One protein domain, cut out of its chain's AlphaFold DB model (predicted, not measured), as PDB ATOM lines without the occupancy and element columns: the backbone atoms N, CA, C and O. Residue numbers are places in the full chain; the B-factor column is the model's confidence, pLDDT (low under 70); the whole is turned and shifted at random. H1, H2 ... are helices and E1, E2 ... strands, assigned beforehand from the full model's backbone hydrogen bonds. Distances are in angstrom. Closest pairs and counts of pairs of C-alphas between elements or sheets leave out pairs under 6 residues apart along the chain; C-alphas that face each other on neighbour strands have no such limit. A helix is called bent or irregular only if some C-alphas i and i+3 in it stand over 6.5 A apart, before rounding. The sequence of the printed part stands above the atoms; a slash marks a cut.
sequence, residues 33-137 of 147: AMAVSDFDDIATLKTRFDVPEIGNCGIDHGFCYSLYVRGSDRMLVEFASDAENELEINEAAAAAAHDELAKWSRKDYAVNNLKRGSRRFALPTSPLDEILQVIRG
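This is residues 33 to 137 of the 147 residues of an uncharacterized protein of Hypericibacter terrae (UniProt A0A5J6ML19). A sheet of four strands is covered by one helix on each face, H1 along the strands on one face and H3 across them on the other, while the bent helix H2 reaches away from the sheet as an arm with a sharp corner in it. From the far end of that arm, residues 106 to 127 lead back to the sheet's neighbourhood as a long stretch with no named element, and residues 94 to 99 and 102 to 107 stick out free. The printed part has 105 residues with three named helices and four named strands, in the order E1 H1 E2 E3 E4 H2 H3; the class is mixed, helices and strands, and the mixed sheet runs E1 E4 E3 E2. The whole is elongated, spanning 45 by 28 by 22 A, and only just loose, close to compact, with a radius of gyration of the C-alphas of 15.6 A.

Start at E1, residues 33 to 35, an edge strand parallel to E4, residues 76 to 82, at 32 degrees; look for N 34 and O 78, 2.8 A apart, within hydrogen-bond range. A tight link leads to H1, residues 39 to 49, which is on the sheet at a height of 9.1 A. H1 lies over E3, residues 64 to 70, and runs along the strands at 16 degrees to E3 on the local plane; their closest C-alphas are those of Ile 42 and Leu 67, 6.7 A apart. Next comes E2, residues 55 to 60, the other edge strand. E1, H1 and E2 form a split strand-helix-strand unit, two strands running the same way with E4 and E3 between them in the sheet, and its crossover is right-handed. E2, E3 and E4 make a meander, each strand the antiparallel neighbour of the one before, and both steps are hairpins. Between E2 and E3, at 168 degrees, find N 59 and O 66 at 2.8 A; between E3 and E4, at 161 degrees, find N 67 and O 79 at 2.8 A. H2, residues 86 to 105, was assigned as one helix by its hydrogen bonds but is bent, with C-alphas 95 and 98 7.9 A apart. Its arms H2a, residues 86 to 95, and H2b, residues 98 to 105, stand at a steep tilt of 69 degrees, only just short of about perpendicular, and neither arm is on the sheet. H3, residues 128 to 136, is on the sheet at a height of 7.9 A, on the opposite face from H1, giving three layers, helices on both faces of a sheet. It lies over E2 and runs only just across the strands, at 61 degrees to E2 on the local plane; their closest C-alphas are those of Gly 55 and Val 134, 5.5 A apart. In H1, H2a, H2b and H3 every O i to N i+4 pair is within hydrogen-bond range.

Find C-alpha 33 at (-23.539, -12.669, -8.164), where E1 begins; it is 6.6 A long. H1 then runs 15.3 A, E2 17.4 A, E3 19.2 A and E4 19.1 A. H2a begins at C-alpha 86, at (-31.753, 1.361, -4.757), and is 14.0 A long; H2b is 10.4 A. H3 covers 11.7 A and ends at C-alpha 136, at (-10.809, -12.636, -18.954).

The C-alphas of Pro 52 and Arg 106 are the two farthest apart, at 46.0 A. The printed part has no cut. The link from H2 to H3, 22 residues, is long; the other links are tight. The mean pLDDT of the printed part is 89.9, and residues 117 to 118 are under 70.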
ATOM      1  N   ALA A  33     -23.464 -13.902  -8.930       92.44
ATOM      2  CA  ALA A  33     -23.539 -12.669  -8.164       92.44
ATOM      3  C   ALA A  33     -24.178 -12.927  -6.799       92.44
ATOM      4  O   ALA A  33     -25.245 -13.539  -6.705       92.44
ATOM      5  N   MET A  34     -23.524 -12.456  -5.745       94.06
ATOM      6  CA  MET A  34     -24.002 -12.510  -4.373       94.06
ATOM      7  C   MET A  34     -24.193 -11.090  -3.859       94.06
ATOM      8  O   MET A  34     -23.260 -10.289  -3.867       94.06
ATOM      9  N   ALA A  35     -25.405 -10.791  -3.402       94.00
ATOM     10  CA  ALA A  35     -25.664  -9.550  -2.692       94.00
ATOM     11  C   ALA A  35     -24.941  -9.573  -1.339       94.00
ATOM     12  O   ALA A  35     -24.974 -10.587  -0.633       94.00
ATOM     13  N   VAL A  36     -24.305  -8.461  -0.985       94.94
ATOM     14  CA  VAL A  36     -23.819  -8.192   0.375       94.94
ATOM     15  C   VAL A  36     -24.688  -7.115   1.016       94.94
ATOM     16  O   VAL A  36     -25.409  -6.406   0.315       94.94
ATOM     17  N   SER A  37     -24.673  -7.036   2.346       89.44
ATOM     18  CA  SER A  37     -25.641  -6.210   3.077       89.44
ATOM     19  C   SER A  37     -25.368  -4.719   2.912       89.44
ATOM     20  O   SER A  37     -26.307  -3.930   2.829       89.44
ATOM     21  N   ASP A  38     -24.092  -4.338   2.889       89.19
ATOM     22  CA  ASP A  38     -23.667  -2.951   2.786       89.19
ATOM     23  C   ASP A  38     -22.350  -2.796   2.011       89.19
ATOM     24  O   ASP A  38     -21.680  -3.754   1.613       89.19
ATOM     25  N   PHE A  39     -21.981  -1.540   1.769       91.69
ATOM     26  CA  PHE A  39     -20.759  -1.208   1.054       91.69
ATOM     27  C   PHE A  39     -19.485  -1.479   1.878       91.69
ATOM     28  O   PHE A  39     -18.423  -1.740   1.308       91.69
ATOM     29  N   ASP A  40     -19.563  -1.443   3.208       93.31
ATOM     30  CA  ASP A  40     -18.410  -1.699   4.075       93.31
ATOM     31  C   ASP A  40     -18.001  -3.184   4.023       93.31
ATOM     32  O   ASP A  40     -16.805  -3.504   4.074       93.31
ATOM     33  N   ASP A  41     -18.959  -4.088   3.801       95.88
ATOM     34  CA  ASP A  41     -18.710  -5.495   3.478       95.88
ATOM     35  C   ASP A  41     -17.901  -5.628   2.177       95.88
ATOM     36  O   ASP A  41     -16.933  -6.395   2.129       95.88
ATOM     37  N   ILE A  42     -18.221  -4.847   1.133       96.38
ATOM     38  CA  ILE A  42     -17.422  -4.813  -0.106       96.38
ATOM     39  C   ILE A  42     -15.990  -4.365   0.188       96.38
ATOM     40  O   ILE A  42     -15.044  -5.001  -0.283       96.38
ATOM     41  N   ALA A  43     -15.808  -3.289   0.955       94.31
ATOM     42  CA  ALA A  43     -14.479  -2.786   1.294       94.31
ATOM     43  C   ALA A  43     -13.666  -3.819   2.091       94.31
ATOM     44  O   ALA A  43     -12.496  -4.067   1.783       94.31
ATOM     45  N   THR A  44     -14.306  -4.491   3.047       96.38
ATOM     46  CA  THR A  44     -13.700  -5.565   3.843       96.38
ATOM     47  C   THR A  44     -13.282  -6.746   2.967       96.38
ATOM     48  O   THR A  44     -12.154  -7.242   3.080       96.38
ATOM     49  N   LEU A  45     -14.156  -7.189   2.058       96.50
ATOM     50  CA  LEU A  45     -13.848  -8.251   1.100       96.50
ATOM     51  C   LEU A  45     -12.720  -7.839   0.152       96.50
ATOM     52  O   LEU A  45     -11.809  -8.635  -0.075       96.50
ATOM     53  N   LYS A  46     -12.724  -6.597  -0.347       95.25
ATOM     54  CA  LYS A  46     -11.655  -6.068  -1.200       95.25
ATOM     55  C   LYS A  46     -10.312  -6.159  -0.492       95.25
ATOM     56  O   LYS A  46      -9.389  -6.720  -1.067       95.25
ATOM     57  N   THR A  47     -10.207  -5.679   0.749       95.69
ATOM     58  CA  THR A  47      -8.972  -5.787   1.543       95.69
ATOM     59  C   THR A  47      -8.554  -7.240   1.756       95.69
ATOM     60  O   THR A  47      -7.372  -7.557   1.662       95.69
ATOM     61  N   ARG A  48      -9.504  -8.144   2.010       94.94
ATOM     62  CA  ARG A  48      -9.213  -9.569   2.219       94.94
ATOM     63  C   ARG A  48      -8.691 -10.269   0.962       94.94
ATOM     64  O   ARG A  48      -7.858 -11.163   1.078       94.94
ATOM     65  N   PHE A  49      -9.206  -9.903  -0.207       93.12
ATOM     66  CA  PHE A  49      -8.806 -10.486  -1.486       93.12
ATOM     67  C   PHE A  49      -7.622  -9.775  -2.139       93.12
ATOM     68  O   PHE A  49      -7.130 -10.265  -3.151       93.12
ATOM     69  N   ASP A  50      -7.138  -8.670  -1.564       90.88
ATOM     70  CA  ASP A  50      -5.970  -7.921  -2.038       90.88
ATOM     71  C   ASP A  50      -4.651  -8.637  -1.700       90.88
ATOM     72  O   ASP A  50      -3.779  -8.129  -0.994       90.88
ATOM     73  N   VAL A  51      -4.532  -9.870  -2.185       87.81
ATOM     74  CA  VAL A  51      -3.368 -10.744  -2.040       87.81
ATOM     75  C   VAL A  51      -2.925 -11.233  -3.424       87.81
ATOM     76  O   VAL A  51      -3.766 -11.365  -4.316       87.81
ATOM     77  N   PRO A  52      -1.628 -11.516  -3.642       83.12
ATOM     78  CA  PRO A  52      -1.097 -11.852  -4.969       83.12
ATOM     79  C   PRO A  52      -1.766 -13.047  -5.663       83.12
ATOM     80  O   PRO A  52      -1.748 -13.141  -6.889       83.12
ATOM     81  N   GLU A  53      -2.331 -13.976  -4.896       83.88
ATOM     82  CA  GLU A  53      -2.909 -15.225  -5.388       83.88
ATOM     83  C   GLU A  53      -4.360 -15.082  -5.879       83.88
ATOM     84  O   GLU A  53      -4.879 -16.010  -6.502       83.88
ATOM     85  N   ILE A  54      -5.027 -13.957  -5.592       87.25
ATOM     86  CA  ILE A  54      -6.454 -13.755  -5.875       87.25
ATOM     87  C   ILE A  54      -6.641 -12.526  -6.766       87.25
ATOM     88  O   ILE A  54      -6.508 -11.382  -6.337       87.25
ATOM     89  N   GLY A  55      -7.031 -12.767  -8.018       89.25
ATOM     90  CA  GLY A  55      -7.418 -11.695  -8.930       89.25
ATOM     91  C   GLY A  55      -8.753 -11.088  -8.507       89.25
ATOM     92  O   GLY A  55      -9.753 -11.800  -8.418       89.25
ATOM     93  N   ASN A  56      -8.788  -9.778  -8.277       94.06
ATOM     94  CA  ASN A  56     -10.012  -9.052  -7.957       94.06
ATOM     95  C   ASN A  56     -10.031  -7.668  -8.619       94.06
ATOM     96  O   ASN A  56      -8.972  -7.097  -8.858       94.06
ATOM     97  N   CYS A  57     -11.218  -7.158  -8.943       95.19
ATOM     98  CA  CYS A  57     -11.401  -5.799  -9.455       95.19
ATOM     99  C   CYS A  57     -12.760  -5.230  -9.027       95.19
ATOM    100  O   CYS A  57     -13.740  -5.965  -8.886       95.19
ATOM    101  N   GLY A  58     -12.823  -3.916  -8.825       95.81
ATOM    102  CA  GLY A  58     -14.046  -3.203  -8.460       95.81
ATOM    103  C   GLY A  58     -14.652  -2.450  -9.642       95.81
ATOM    104  O   GLY A  58     -13.926  -1.841 -10.429       95.81
ATOM    105  N   ILE A  59     -15.977  -2.457  -9.779       94.50
ATOM    106  CA  ILE A  59     -16.691  -1.726 -10.833       94.50
ATOM    107  C   ILE A  59     -17.877  -0.967 -10.240       94.50
ATOM    108  O   ILE A  59     -18.758  -1.547  -9.611       94.50
ATOM    109  N   ASP A  60     -17.918   0.337 -10.511       93.94
ATOM    110  CA  ASP A  60     -19.081   1.187 -10.262       93.94
ATOM    111  C   ASP A  60     -20.044   1.097 -11.462       93.94
ATOM    112  O   ASP A  60     -19.748   1.553 -12.584       93.94
ATOM    113  N   HIS A  61     -21.207   0.485 -11.239       90.94
ATOM    114  CA  HIS A  61     -22.280   0.378 -12.234       90.94
ATOM    115  C   HIS A  61     -23.284   1.537 -12.144       90.94
ATOM    116  O   HIS A  61     -24.161   1.676 -13.001       90.94
ATOM    117  N   GLY A  62     -23.144   2.407 -11.142       90.56
ATOM    118  CA  GLY A  62     -24.011   3.543 -10.834       90.56
ATOM    119  C   GLY A  62     -25.255   3.183 -10.020       90.56
ATOM    120  O   GLY A  62     -25.704   4.004  -9.226       90.56
ATOM    121  N   PHE A  63     -25.804   1.980 -10.204       90.31
ATOM    122  CA  PHE A  63     -26.940   1.458  -9.429       90.31
ATOM    123  C   PHE A  63     -26.533   0.440  -8.361       90.31
ATOM    124  O   PHE A  63     -27.270   0.229  -7.405       90.31
ATOM    125  N   CYS A  64     -25.351  -0.149  -8.512       93.00
ATOM    126  CA  CYS A  64     -24.678  -0.971  -7.523       93.00
ATOM    127  C   CYS A  64     -23.163  -0.813  -7.702       93.00
ATOM    128  O   CYS A  64     -22.685  -0.320  -8.736       93.00
ATOM    129  N   TYR A  65     -22.416  -1.246  -6.696       94.81
ATOM    130  CA  TYR A  65     -20.986  -1.469  -6.800       94.81
ATOM    131  C   TYR A  65     -20.704  -2.959  -6.726       94.81
ATOM    132  O   TYR A  65     -21.203  -3.644  -5.833       94.81
ATOM    133  N   SER A  66     -19.855  -3.428  -7.632       95.62
ATOM    134  CA  SER A  66     -19.511  -4.837  -7.755       95.62
ATOM    135  C   SER A  66     -18.024  -5.063  -7.534       95.62
ATOM    136  O   SER A  66     -17.190  -4.455  -8.205       95.62
ATOM    137  N   LEU A  67     -17.691  -5.981  -6.635       96.88
ATOM    138  CA  LEU A  67     -16.363  -6.563  -6.497       96.88
ATOM    139  C   LEU A  67     -16.350  -7.925  -7.190       96.88
ATOM    140  O   LEU A  67     -16.965  -8.879  -6.718       96.88
ATOM    141  N   TYR A  68     -15.623  -8.022  -8.296       95.06
ATOM    142  CA  TYR A  68     -15.381  -9.289  -8.971       95.06
ATOM    143  C   TYR A  68     -14.146  -9.954  -8.385       95.06
ATOM    144  O   TYR A  68     -13.106  -9.317  -8.227       95.06
ATOM    145  N   VAL A  69     -14.253 -11.246  -8.099       93.31
ATOM    146  CA  VAL A  69     -13.187 -12.067  -7.528       93.31
ATOM    147  C   VAL A  69     -13.074 -13.340  -8.350       93.31
ATOM    148  O   VAL A  69     -14.063 -14.041  -8.577       93.31
ATOM    149  N   ARG A  70     -11.859 -13.646  -8.801       88.50
ATOM    150  CA  ARG A  70     -11.552 -14.886  -9.507       88.50
ATOM    151  C   ARG A  70     -10.813 -15.843  -8.584       88.50
ATOM    152  O   ARG A  70      -9.693 -15.567  -8.156       88.50
ATOM    153  N   GLY A  71     -11.461 -16.970  -8.302       76.25
ATOM    154  CA  GLY A  71     -10.900 -18.054  -7.503       76.25
ATOM    155  C   GLY A  71      -9.925 -18.939  -8.285       76.25
ATOM    156  O   GLY A  71      -9.784 -18.839  -9.506       76.25
ATOM    157  N   SER A  72      -9.273 -19.859  -7.573       77.12
ATOM    158  CA  SER A  72      -8.329 -20.834  -8.142       77.12
ATOM    159  C   SER A  72      -8.984 -21.865  -9.072       77.12
ATOM    160  O   SER A  72      -8.315 -22.435  -9.932       77.12
ATOM    161  N   ASP A  73     -10.295 -22.078  -8.948       76.00
ATOM    162  CA  ASP A  73     -11.114 -22.894  -9.854       76.00
ATOM    163  C   ASP A  73     -11.482 -22.166 -11.161       76.00
ATOM    164  O   ASP A  73     -12.100 -22.753 -12.053       76.00
ATOM    165  N   ARG A  74     -11.046 -20.905 -11.298       74.94
ATOM    166  CA  ARG A  74     -11.326 -19.987 -12.406       74.94
ATOM    167  C   ARG A  74     -12.792 -19.576 -12.519       74.94
ATOM    168  O   ARG A  74     -13.147 -18.972 -13.529       74.94
ATOM    169  N   MET A  75     -13.629 -19.814 -11.512       80.12
ATOM    170  CA  MET A  75     -14.961 -19.213 -11.464       80.12
ATOM    171  C   MET A  75     -14.848 -17.717 -11.161       80.12
ATOM    172  O   MET A  75     -14.007 -17.288 -10.367       80.12
ATOM    173  N   LEU A  76     -15.693 -16.920 -11.815       88.00
ATOM    174  CA  LEU A  76     -15.871 -15.512 -11.484       88.00
ATOM    175  C   LEU A  76     -17.046 -15.398 -10.513       88.00
ATOM    176  O   LEU A  76     -18.148 -15.870 -10.803       88.00
ATOM    177  N   VAL A  77     -16.792 -14.781  -9.367       91.50
ATOM    178  CA  VAL A  77     -17.804 -14.451  -8.366       91.50
ATOM    179  C   VAL A  77     -17.900 -12.938  -8.283       91.50
ATOM    180  O   VAL A  77     -16.881 -12.254  -8.223       91.50
ATOM    181  N   GLU A  78     -19.118 -12.419  -8.290       94.94
ATOM    182  CA  GLU A  78     -19.411 -11.011  -8.052       94.94
ATOM    183  C   GLU A  78     -20.006 -10.858  -6.651       94.94
ATOM    184  O   GLU A  78     -20.956 -11.553  -6.297       94.94
ATOM    185  N   PHE A  79     -19.464  -9.937  -5.864       96.94
ATOM    186  CA  PHE A  79     -20.102  -9.425  -4.656       96.94
ATOM    187  C   PHE A  79     -20.663  -8.048  -4.982       96.94
ATOM    188  O   PHE A  79     -19.898  -7.171  -5.383       96.94
ATOM    189  N   ALA A  80     -21.970  -7.861  -4.840       95.75
ATOM    190  CA  ALA A  80     -22.641  -6.623  -5.214       95.75
ATOM    191  C   ALA A  80     -23.313  -5.978  -3.998       95.75
ATOM    192  O   ALA A  80     -24.036  -6.650  -3.264       95.75
ATOM    193  N   SER A  81     -23.090  -4.679  -3.814       95.06
ATOM    194  CA  SER A  81     -23.862  -3.835  -2.899       95.06
ATOM    195  C   SER A  81     -24.657  -2.840  -3.722       95.06
ATOM    196  O   SER A  81     -24.108  -2.175  -4.605       95.06
ATOM    197  N   ASP A  82     -25.937  -2.708  -3.414       92.81
ATOM    198  CA  ASP A  82     -26.806  -1.729  -4.046       92.81
ATOM    199  C   ASP A  82     -26.398  -0.287  -3.672       92.81
ATOM    200  O   ASP A  82     -25.681  -0.037  -2.698       92.81
ATOM    201  N   ALA A  83     -26.799   0.682  -4.500       90.50
ATOM    202  CA  ALA A  83     -26.639   2.101  -4.191       90.50
ATOM    203  C   ALA A  83     -27.621   2.543  -3.091       90.50
ATOM    204  O   ALA A  83     -28.723   2.022  -3.002       90.50
ATOM    205  N   GLU A  84     -27.298   3.600  -2.336       90.00
ATOM    206  CA  GLU A  84     -28.171   4.122  -1.262       90.00
ATOM    207  C   GLU A  84     -29.618   4.414  -1.703       90.00
ATOM    208  O   GLU A  84     -30.542   4.386  -0.896       90.00
ATOM    209  N   ASN A  85     -29.827   4.720  -2.985       89.62
ATOM    210  CA  ASN A  85     -31.138   4.998  -3.563       89.62
ATOM    211  C   ASN A  85     -31.689   3.827  -4.400       89.62
ATOM    212  O   ASN A  85     -32.420   4.057  -5.368       89.62
ATOM    213  N   GLU A  86     -31.339   2.585  -4.057       90.06
ATOM    214  CA  GLU A  86     -31.753   1.361  -4.757       90.06
ATOM    215  C   GLU A  86     -33.256   1.315  -5.043       90.06
ATOM    216  O   GLU A  86     -33.664   0.930  -6.136       90.06
ATOM    217  N   LEU A  87     -34.083   1.756  -4.089       91.62
ATOM    218  CA  LEU A  87     -35.537   1.698  -4.197       91.62
ATOM    219  C   LEU A  87     -36.027   2.587  -5.340       91.62
ATOM    220  O   LEU A  87     -36.768   2.122  -6.199       91.62
ATOM    221  N   GLU A  88     -35.528   3.823  -5.421       91.75
ATOM    222  CA  GLU A  88     -35.862   4.750  -6.508       91.75
ATOM    223  C   GLU A  88     -35.420   4.202  -7.873       91.75
ATOM    224  O   GLU A  88     -36.124   4.352  -8.874       91.75
ATOM    225  N   ILE A  89     -34.237   3.578  -7.926       90.19
ATOM    226  CA  ILE A  89     -33.700   2.992  -9.160       90.19
ATOM    227  C   ILE A  89     -34.561   1.808  -9.593       90.19
ATOM    228  O   ILE A  89     -34.942   1.730 -10.760       90.19
ATOM    229  N   ASN A  90     -34.889   0.917  -8.661       90.00
ATOM    230  CA  ASN A  90     -35.685  -0.275  -8.915       90.00
ATOM    231  C   ASN A  90     -37.116   0.083  -9.325       90.00
ATOM    232  O   ASN A  90     -37.636  -0.504 -10.270       90.00
ATOM    233  N   GLU A  91     -37.734   1.075  -8.683       93.75
ATOM    234  CA  GLU A  91     -39.056   1.584  -9.061       93.75
ATOM    235  C   GLU A  91     -39.049   2.186 -10.469       93.75
ATOM    236  O   GLU A  91     -39.898   1.842 -11.296       93.75
ATOM    237  N   ALA A  92     -38.063   3.032 -10.785       92.31
ATOM    238  CA  ALA A  92     -37.928   3.618 -12.116       92.31
ATOM    239  C   ALA A  92     -37.657   2.552 -13.195       92.31
ATOM    240  O   ALA A  92     -38.252   2.596 -14.274       92.31
ATOM    241  N   ALA A  93     -36.793   1.576 -12.901       91.00
ATOM    242  CA  ALA A  93     -36.486   0.469 -13.801       91.00
ATOM    243  C   ALA A  93     -37.711  -0.426 -14.031       91.00
ATOM    244  O   ALA A  93     -37.999  -0.784 -15.173       91.00
ATOM    245  N   ALA A  94     -38.471  -0.742 -12.979       93.00
ATOM    246  CA  ALA A  94     -39.701  -1.520 -13.080       93.00
ATOM    247  C   ALA A  94     -40.762  -0.795 -13.920       93.00
ATOM    248  O   ALA A  94     -41.393  -1.416 -14.776       93.00
ATOM    249  N   ALA A  95     -40.921   0.518 -13.728       96.12
ATOM    250  CA  ALA A  95     -41.870   1.327 -14.488       96.12
ATOM    251  C   ALA A  95     -41.537   1.386 -15.992       96.12
ATOM    252  O   ALA A  95     -42.450   1.400 -16.815       96.12
ATOM    253  N   ALA A  96     -40.251   1.394 -16.357       94.31
ATOM    254  CA  ALA A  96     -39.798   1.504 -17.748       94.31
ATOM    255  C   ALA A  96     -39.496   0.154 -18.433       94.31
ATOM    256  O   ALA A  96     -39.232   0.129 -19.636       94.31
ATOM    257  N   ALA A  97     -39.535  -0.972 -17.710       93.25
ATOM    258  CA  ALA A  97     -39.005  -2.262 -18.169       93.25
ATOM    259  C   ALA A  97     -39.542  -2.719 -19.540       93.25
ATOM    260  O   ALA A  97     -38.772  -3.133 -20.409       93.25
ATOM    261  N   HIS A  98     -40.858  -2.629 -19.760       96.12
ATOM    262  CA  HIS A  98     -41.467  -3.040 -21.030       96.12
ATOM    263  C   HIS A  98     -41.110  -2.106 -22.190       96.12
ATOM    264  O   HIS A  98     -40.893  -2.578 -23.308       96.12
ATOM    265  N   ASP A  99     -41.011  -0.802 -21.934       96.19
ATOM    266  CA  ASP A  99     -40.655   0.179 -22.958       96.19
ATOM    267  C   ASP A  99     -39.192   0.027 -23.379       96.19
ATOM    268  O   ASP A  99     -38.892   0.042 -24.575       96.19
ATOM    269  N   GLU A 100     -38.291  -0.198 -22.421       94.31
ATOM    270  CA  GLU A 100     -36.875  -0.475 -22.681       94.31
ATOM    271  C   GLU A 100     -36.692  -1.772 -23.484       94.31
ATOM    272  O   GLU A 100     -35.973  -1.789 -24.487       94.31
ATOM    273  N   LEU A 101     -37.425  -2.837 -23.142       93.12
ATOM    274  CA  LEU A 101     -37.406  -4.081 -23.916       93.12
ATOM    275  C   LEU A 101     -37.957  -3.893 -25.340       93.12
ATOM    276  O   LEU A 101     -37.440  -4.471 -26.304       93.12
ATOM    277  N   ALA A 102     -38.997  -3.073 -25.503       95.56
ATOM    278  CA  ALA A 102     -39.581  -2.776 -26.806       95.56
ATOM    279  C   ALA A 102     -38.638  -1.938 -27.689       95.56
ATOM    280  O   ALA A 102     -38.569  -2.177 -28.898       95.56
ATOM    281  N   LYS A 103     -37.895  -0.985 -27.106       94.94
ATOM    282  CA  LYS A 103     -36.819  -0.244 -27.788       94.94
ATOM    283  C   LYS A 103     -35.727  -1.198 -28.272       94.94
ATOM    284  O   LYS A 103     -35.468  -1.247 -29.476       94.94
ATOM    285  N   TRP A 104     -35.206  -2.036 -27.375       91.81
ATOM    286  CA  TRP A 104     -34.195  -3.046 -27.700       91.81
ATOM    287  C   TRP A 104     -34.641  -3.956 -28.855       91.81
ATOM    288  O   TRP A 104     -33.914  -4.151 -29.830       91.81
ATOM    289  N   SER A 105     -35.888  -4.439 -28.811       92.31
ATOM    290  CA  SER A 105     -36.476  -5.305 -29.847       92.31
ATOM    291  C   SER A 105     -36.576  -4.634 -31.223       92.31
ATOM    292  O   SER A 105     -36.525  -5.306 -32.253       92.31
ATOM    293  N   ARG A 106     -36.687  -3.301 -31.262       95.56
ATOM    294  CA  ARG A 106     -36.683  -2.494 -32.493       95.56
ATOM    295  C   ARG A 106     -35.286  -2.024 -32.905       95.56
ATOM    296  O   ARG A 106     -35.171  -1.209 -33.817       95.56
ATOM    297  N   LYS A 107     -34.240  -2.591 -32.295       92.44
ATOM    298  CA  LYS A 107     -32.826  -2.268 -32.525       92.44
ATOM    299  C   LYS A 107     -32.423  -0.857 -32.087       92.44
ATOM    300  O   LYS A 107     -31.451  -0.312 -32.606       92.44
ATOM    301  N   ASP A 108     -33.165  -0.271 -31.153       93.56
ATOM    302  CA  ASP A 108     -32.741   0.938 -30.456       93.56
ATOM    303  C   ASP A 108     -31.922   0.528 -29.225       93.56
ATOM    304  O   ASP A 108     -32.452  -0.034 -28.266       93.56
ATOM    305  N   TYR A 109     -30.611   0.760 -29.305       90.38
ATOM    306  CA  TYR A 109     -29.621   0.376 -28.294       90.38
ATOM    307  C   TYR A 109     -29.048   1.595 -27.559       90.38
ATOM    308  O   TYR A 109     -27.911   1.554 -27.080       90.38
ATOM    309  N   ALA A 110     -29.789   2.706 -27.529       90.75
ATOM    310  CA  ALA A 110     -29.384   3.882 -26.774       90.75
ATOM    311  C   ALA A 110     -29.150   3.529 -25.294       90.75
ATOM    312  O   ALA A 110     -29.901   2.766 -24.688       90.75
ATOM    313  N   VAL A 111     -28.093   4.095 -24.705       87.69
ATOM    314  CA  VAL A 111     -27.762   3.880 -23.291       87.69
ATOM    315  C   VAL A 111     -28.897   4.419 -22.421       87.69
ATOM    316  O   VAL A 111     -29.240   5.595 -22.510       87.69
ATOM    317  N   ASN A 112     -29.436   3.573 -21.546       86.56
ATOM    318  CA  ASN A 112     -30.500   3.937 -20.608       86.56
ATOM    319  C   ASN A 112     -29.996   4.142 -19.167       86.56
ATOM    320  O   ASN A 112     -30.663   4.793 -18.366       86.56
ATOM    321  N   ASN A 113     -28.769   3.710 -18.852       85.56
ATOM    322  CA  ASN A 113     -28.090   4.007 -17.589       85.56
ATOM    323  C   ASN A 113     -27.359   5.367 -17.635       85.56
ATOM    324  O   ASN A 113     -26.154   5.471 -17.405       85.56
ATOM    325  N   LEU A 114     -28.087   6.434 -17.976       80.69
ATOM    326  CA  LEU A 114     -27.523   7.781 -18.172       80.69
ATOM    327  C   LEU A 114     -27.006   8.424 -16.879       80.69
ATOM    328  O   LEU A 114     -26.225   9.371 -16.921       80.69
ATOM    329  N   LYS A 115     -27.449   7.918 -15.725       72.31
ATOM    330  CA  LYS A 115     -27.016   8.385 -14.405       72.31
ATOM    331  C   LYS A 115     -25.774   7.648 -13.896       72.31
ATOM    332  O   LYS A 115     -25.330   7.936 -12.783       72.31
ATOM    333  N   ARG A 116     -25.189   6.730 -14.672       74.69
ATOM    334  CA  ARG A 116     -23.941   6.055 -14.298       74.69
ATOM    335  C   ARG A 116     -22.842   7.084 -14.007       74.69
ATOM    336  O   ARG A 116     -22.578   7.956 -14.829       74.69
ATOM    337  N   GLY A 117     -22.225   6.993 -12.828       68.12
ATOM    338  CA  GLY A 117     -21.196   7.933 -12.364       68.12
ATOM    339  C   GLY A 117     -21.714   9.278 -11.832       68.12
ATOM    340  O   GLY A 117     -20.908  10.122 -11.447       68.12
ATOM    341  N   SER A 118     -23.037   9.495 -11.782       69.25
ATOM    342  CA  SER A 118     -23.634  10.675 -11.122       69.25
ATOM    343  C   SER A 118     -23.505  10.638  -9.597       69.25
ATOM    344  O   SER A 118     -23.603  11.672  -8.939       69.25
ATOM    345  N   ARG A 119     -23.252   9.451  -9.044       71.12
ATOM    346  CA  ARG A 119     -22.856   9.213  -7.659       71.12
ATOM    347  C   ARG A 119     -21.552   8.430  -7.670       71.12
ATOM    348  O   ARG A 119     -21.251   7.755  -8.653       71.12
ATOM    349  N   ARG A 120     -20.781   8.566  -6.597       75.75
ATOM    350  CA  ARG A 120     -19.538   7.826  -6.399       75.75
ATOM    351  C   ARG A 120     -19.681   6.970  -5.163       75.75
ATOM    352  O   ARG A 120     -19.939   7.497  -4.083       75.75
ATOM    353  N   PHE A 121     -19.469   5.678  -5.337       88.12
ATOM    354  CA  PHE A 121     -19.127   4.808  -4.226       88.12
ATOM    355  C   PHE A 121     -17.763   5.206  -3.645       88.12
ATOM    356  O   PHE A 121     -16.963   5.875  -4.310       88.12
ATOM    357  N   ALA A 122     -17.491   4.822  -2.395       90.56
ATOM    358  CA  ALA A 122     -16.247   5.209  -1.728       90.56
ATOM    359  C   ALA A 122     -15.007   4.553  -2.366       90.56
ATOM    360  O   ALA A 122     -13.928   5.146  -2.368       90.56
ATOM    361  N   LEU A 123     -15.165   3.364  -2.957       92.06
ATOM    362  CA  LEU A 123     -14.133   2.739  -3.779       92.06
ATOM    363  C   LEU A 123     -14.276   3.177  -5.243       92.06
ATOM    364  O   LEU A 123     -15.391   3.241  -5.767       92.06
ATOM    365  N   PRO A 124     -13.161   3.444  -5.940       92.94
ATOM    366  CA  PRO A 124     -13.196   3.743  -7.362       92.94
ATOM    367  C   PRO A 124     -13.488   2.481  -8.184       92.94
ATOM    368  O   PRO A 124     -13.350   1.354  -7.714       92.94
ATOM    369  N   THR A 125     -13.843   2.674  -9.455       94.38
ATOM    370  CA  THR A 125     -13.721   1.600 -10.451       94.38
ATOM    371  C   THR A 125     -12.239   1.310 -10.689       94.38
ATOM    372  O   THR A 125     -11.461   2.249 -10.875       94.38
ATOM    373  N   SER A 126     -11.859   0.032 -10.692       95.56
ATOM    374  CA  SER A 126     -10.504  -0.420 -11.007       95.56
ATOM    375  C   SER A 126     -10.068   0.032 -12.413       95.56
ATOM    376  O   SER A 126     -10.906   0.246 -13.296       95.56
ATOM    377  N   PRO A 127      -8.755   0.159 -12.667       95.19
ATOM    378  CA  PRO A 127      -8.221   0.371 -14.008       95.19
ATOM    379  C   PRO A 127      -8.706  -0.686 -15.014       95.19
ATOM    380  O   PRO A 127      -8.931  -1.847 -14.673       95.19
ATOM    381  N   LEU A 128      -8.869  -0.288 -16.281       90.62
ATOM    382  CA  LEU A 128      -9.405  -1.174 -17.322       90.62
ATOM    383  C   LEU A 128      -8.542  -2.427 -17.527       90.62
ATOM    384  O   LEU A 128      -9.075  -3.499 -17.780       90.62
ATOM    385  N   ASP A 129      -7.224  -2.306 -17.442       90.75
ATOM    386  CA  ASP A 129      -6.282  -3.419 -17.561       90.75
ATOM    387  C   ASP A 129      -6.447  -4.448 -16.435       90.75
ATOM    388  O   ASP A 129      -6.532  -5.641 -16.727       90.75
ATOM    389  N   GLU A 130      -6.606  -3.998 -15.189       90.56
ATOM    390  CA  GLU A 130      -6.918  -4.858 -14.038       90.56
ATOM    391  C   GLU A 130      -8.273  -5.554 -14.226       90.56
ATOM    392  O   GLU A 130      -8.389  -6.775 -14.086       90.56
ATOM    393  N   ILE A 131      -9.295  -4.799 -14.648       91.69
ATOM    394  CA  ILE A 131     -10.621  -5.350 -14.945       91.69
ATOM    395  C   ILE A 131     -10.526  -6.439 -16.015       91.69
ATOM    396  O   ILE A 131     -11.100  -7.517 -15.860       91.69
ATOM    397  N   LEU A 132      -9.801  -6.187 -17.104       86.75
ATOM    398  CA  LEU A 132      -9.647  -7.153 -18.187       86.75
ATOM    399  C   LEU A 132      -8.873  -8.394 -17.740       86.75
ATOM    400  O   LEU A 132      -9.241  -9.491 -18.162       86.75
ATOM    401  N   GLN A 133      -7.854  -8.245 -16.893       85.44
ATOM    402  CA  GLN A 133      -7.108  -9.368 -16.322       85.44
ATOM    403  C   GLN A 133      -8.018 -10.265 -15.474       85.44
ATOM    404  O   GLN A 133      -8.024 -11.484 -15.646       85.44
ATOM    405  N   VAL A 134      -8.845  -9.674 -14.612       88.38
ATOM    406  CA  VAL A 134      -9.756 -10.420 -13.732       88.38
ATOM    407  C   VAL A 134     -10.919 -11.028 -14.512       88.38
ATOM    408  O   VAL A 134     -11.237 -12.201 -14.331       88.38
ATOM    409  N   ILE A 135     -11.550 -10.287 -15.425       85.50
ATOM    410  CA  ILE A 135     -12.724 -10.781 -16.162       85.50
ATOM    411  C   ILE A 135     -12.338 -11.839 -17.195       85.50
ATOM    412  O   ILE A 135     -13.060 -12.823 -17.333       85.50
ATOM    413  N   ARG A 136     -11.221 -11.678 -17.911       77.75
ATOM    414  CA  ARG A 136     -10.809 -12.636 -18.954       77.75
ATOM    415  C   ARG A 136      -9.982 -13.800 -18.413       77.75
ATOM    416  O   ARG A 136      -9.796 -14.776 -19.141       77.75
ATOM    417  N   GLY A 137      -9.455 -13.684 -17.191       72.19
ATOM    418  CA  GLY A 137      -8.429 -14.591 -16.676       72.19
ATOM    419  C   GLY A 137      -7.179 -14.626 -17.571       72.19
ATOM    420  O   GLY A 137      -6.978 -13.763 -18.430       72.19
TER     421      GLY A 137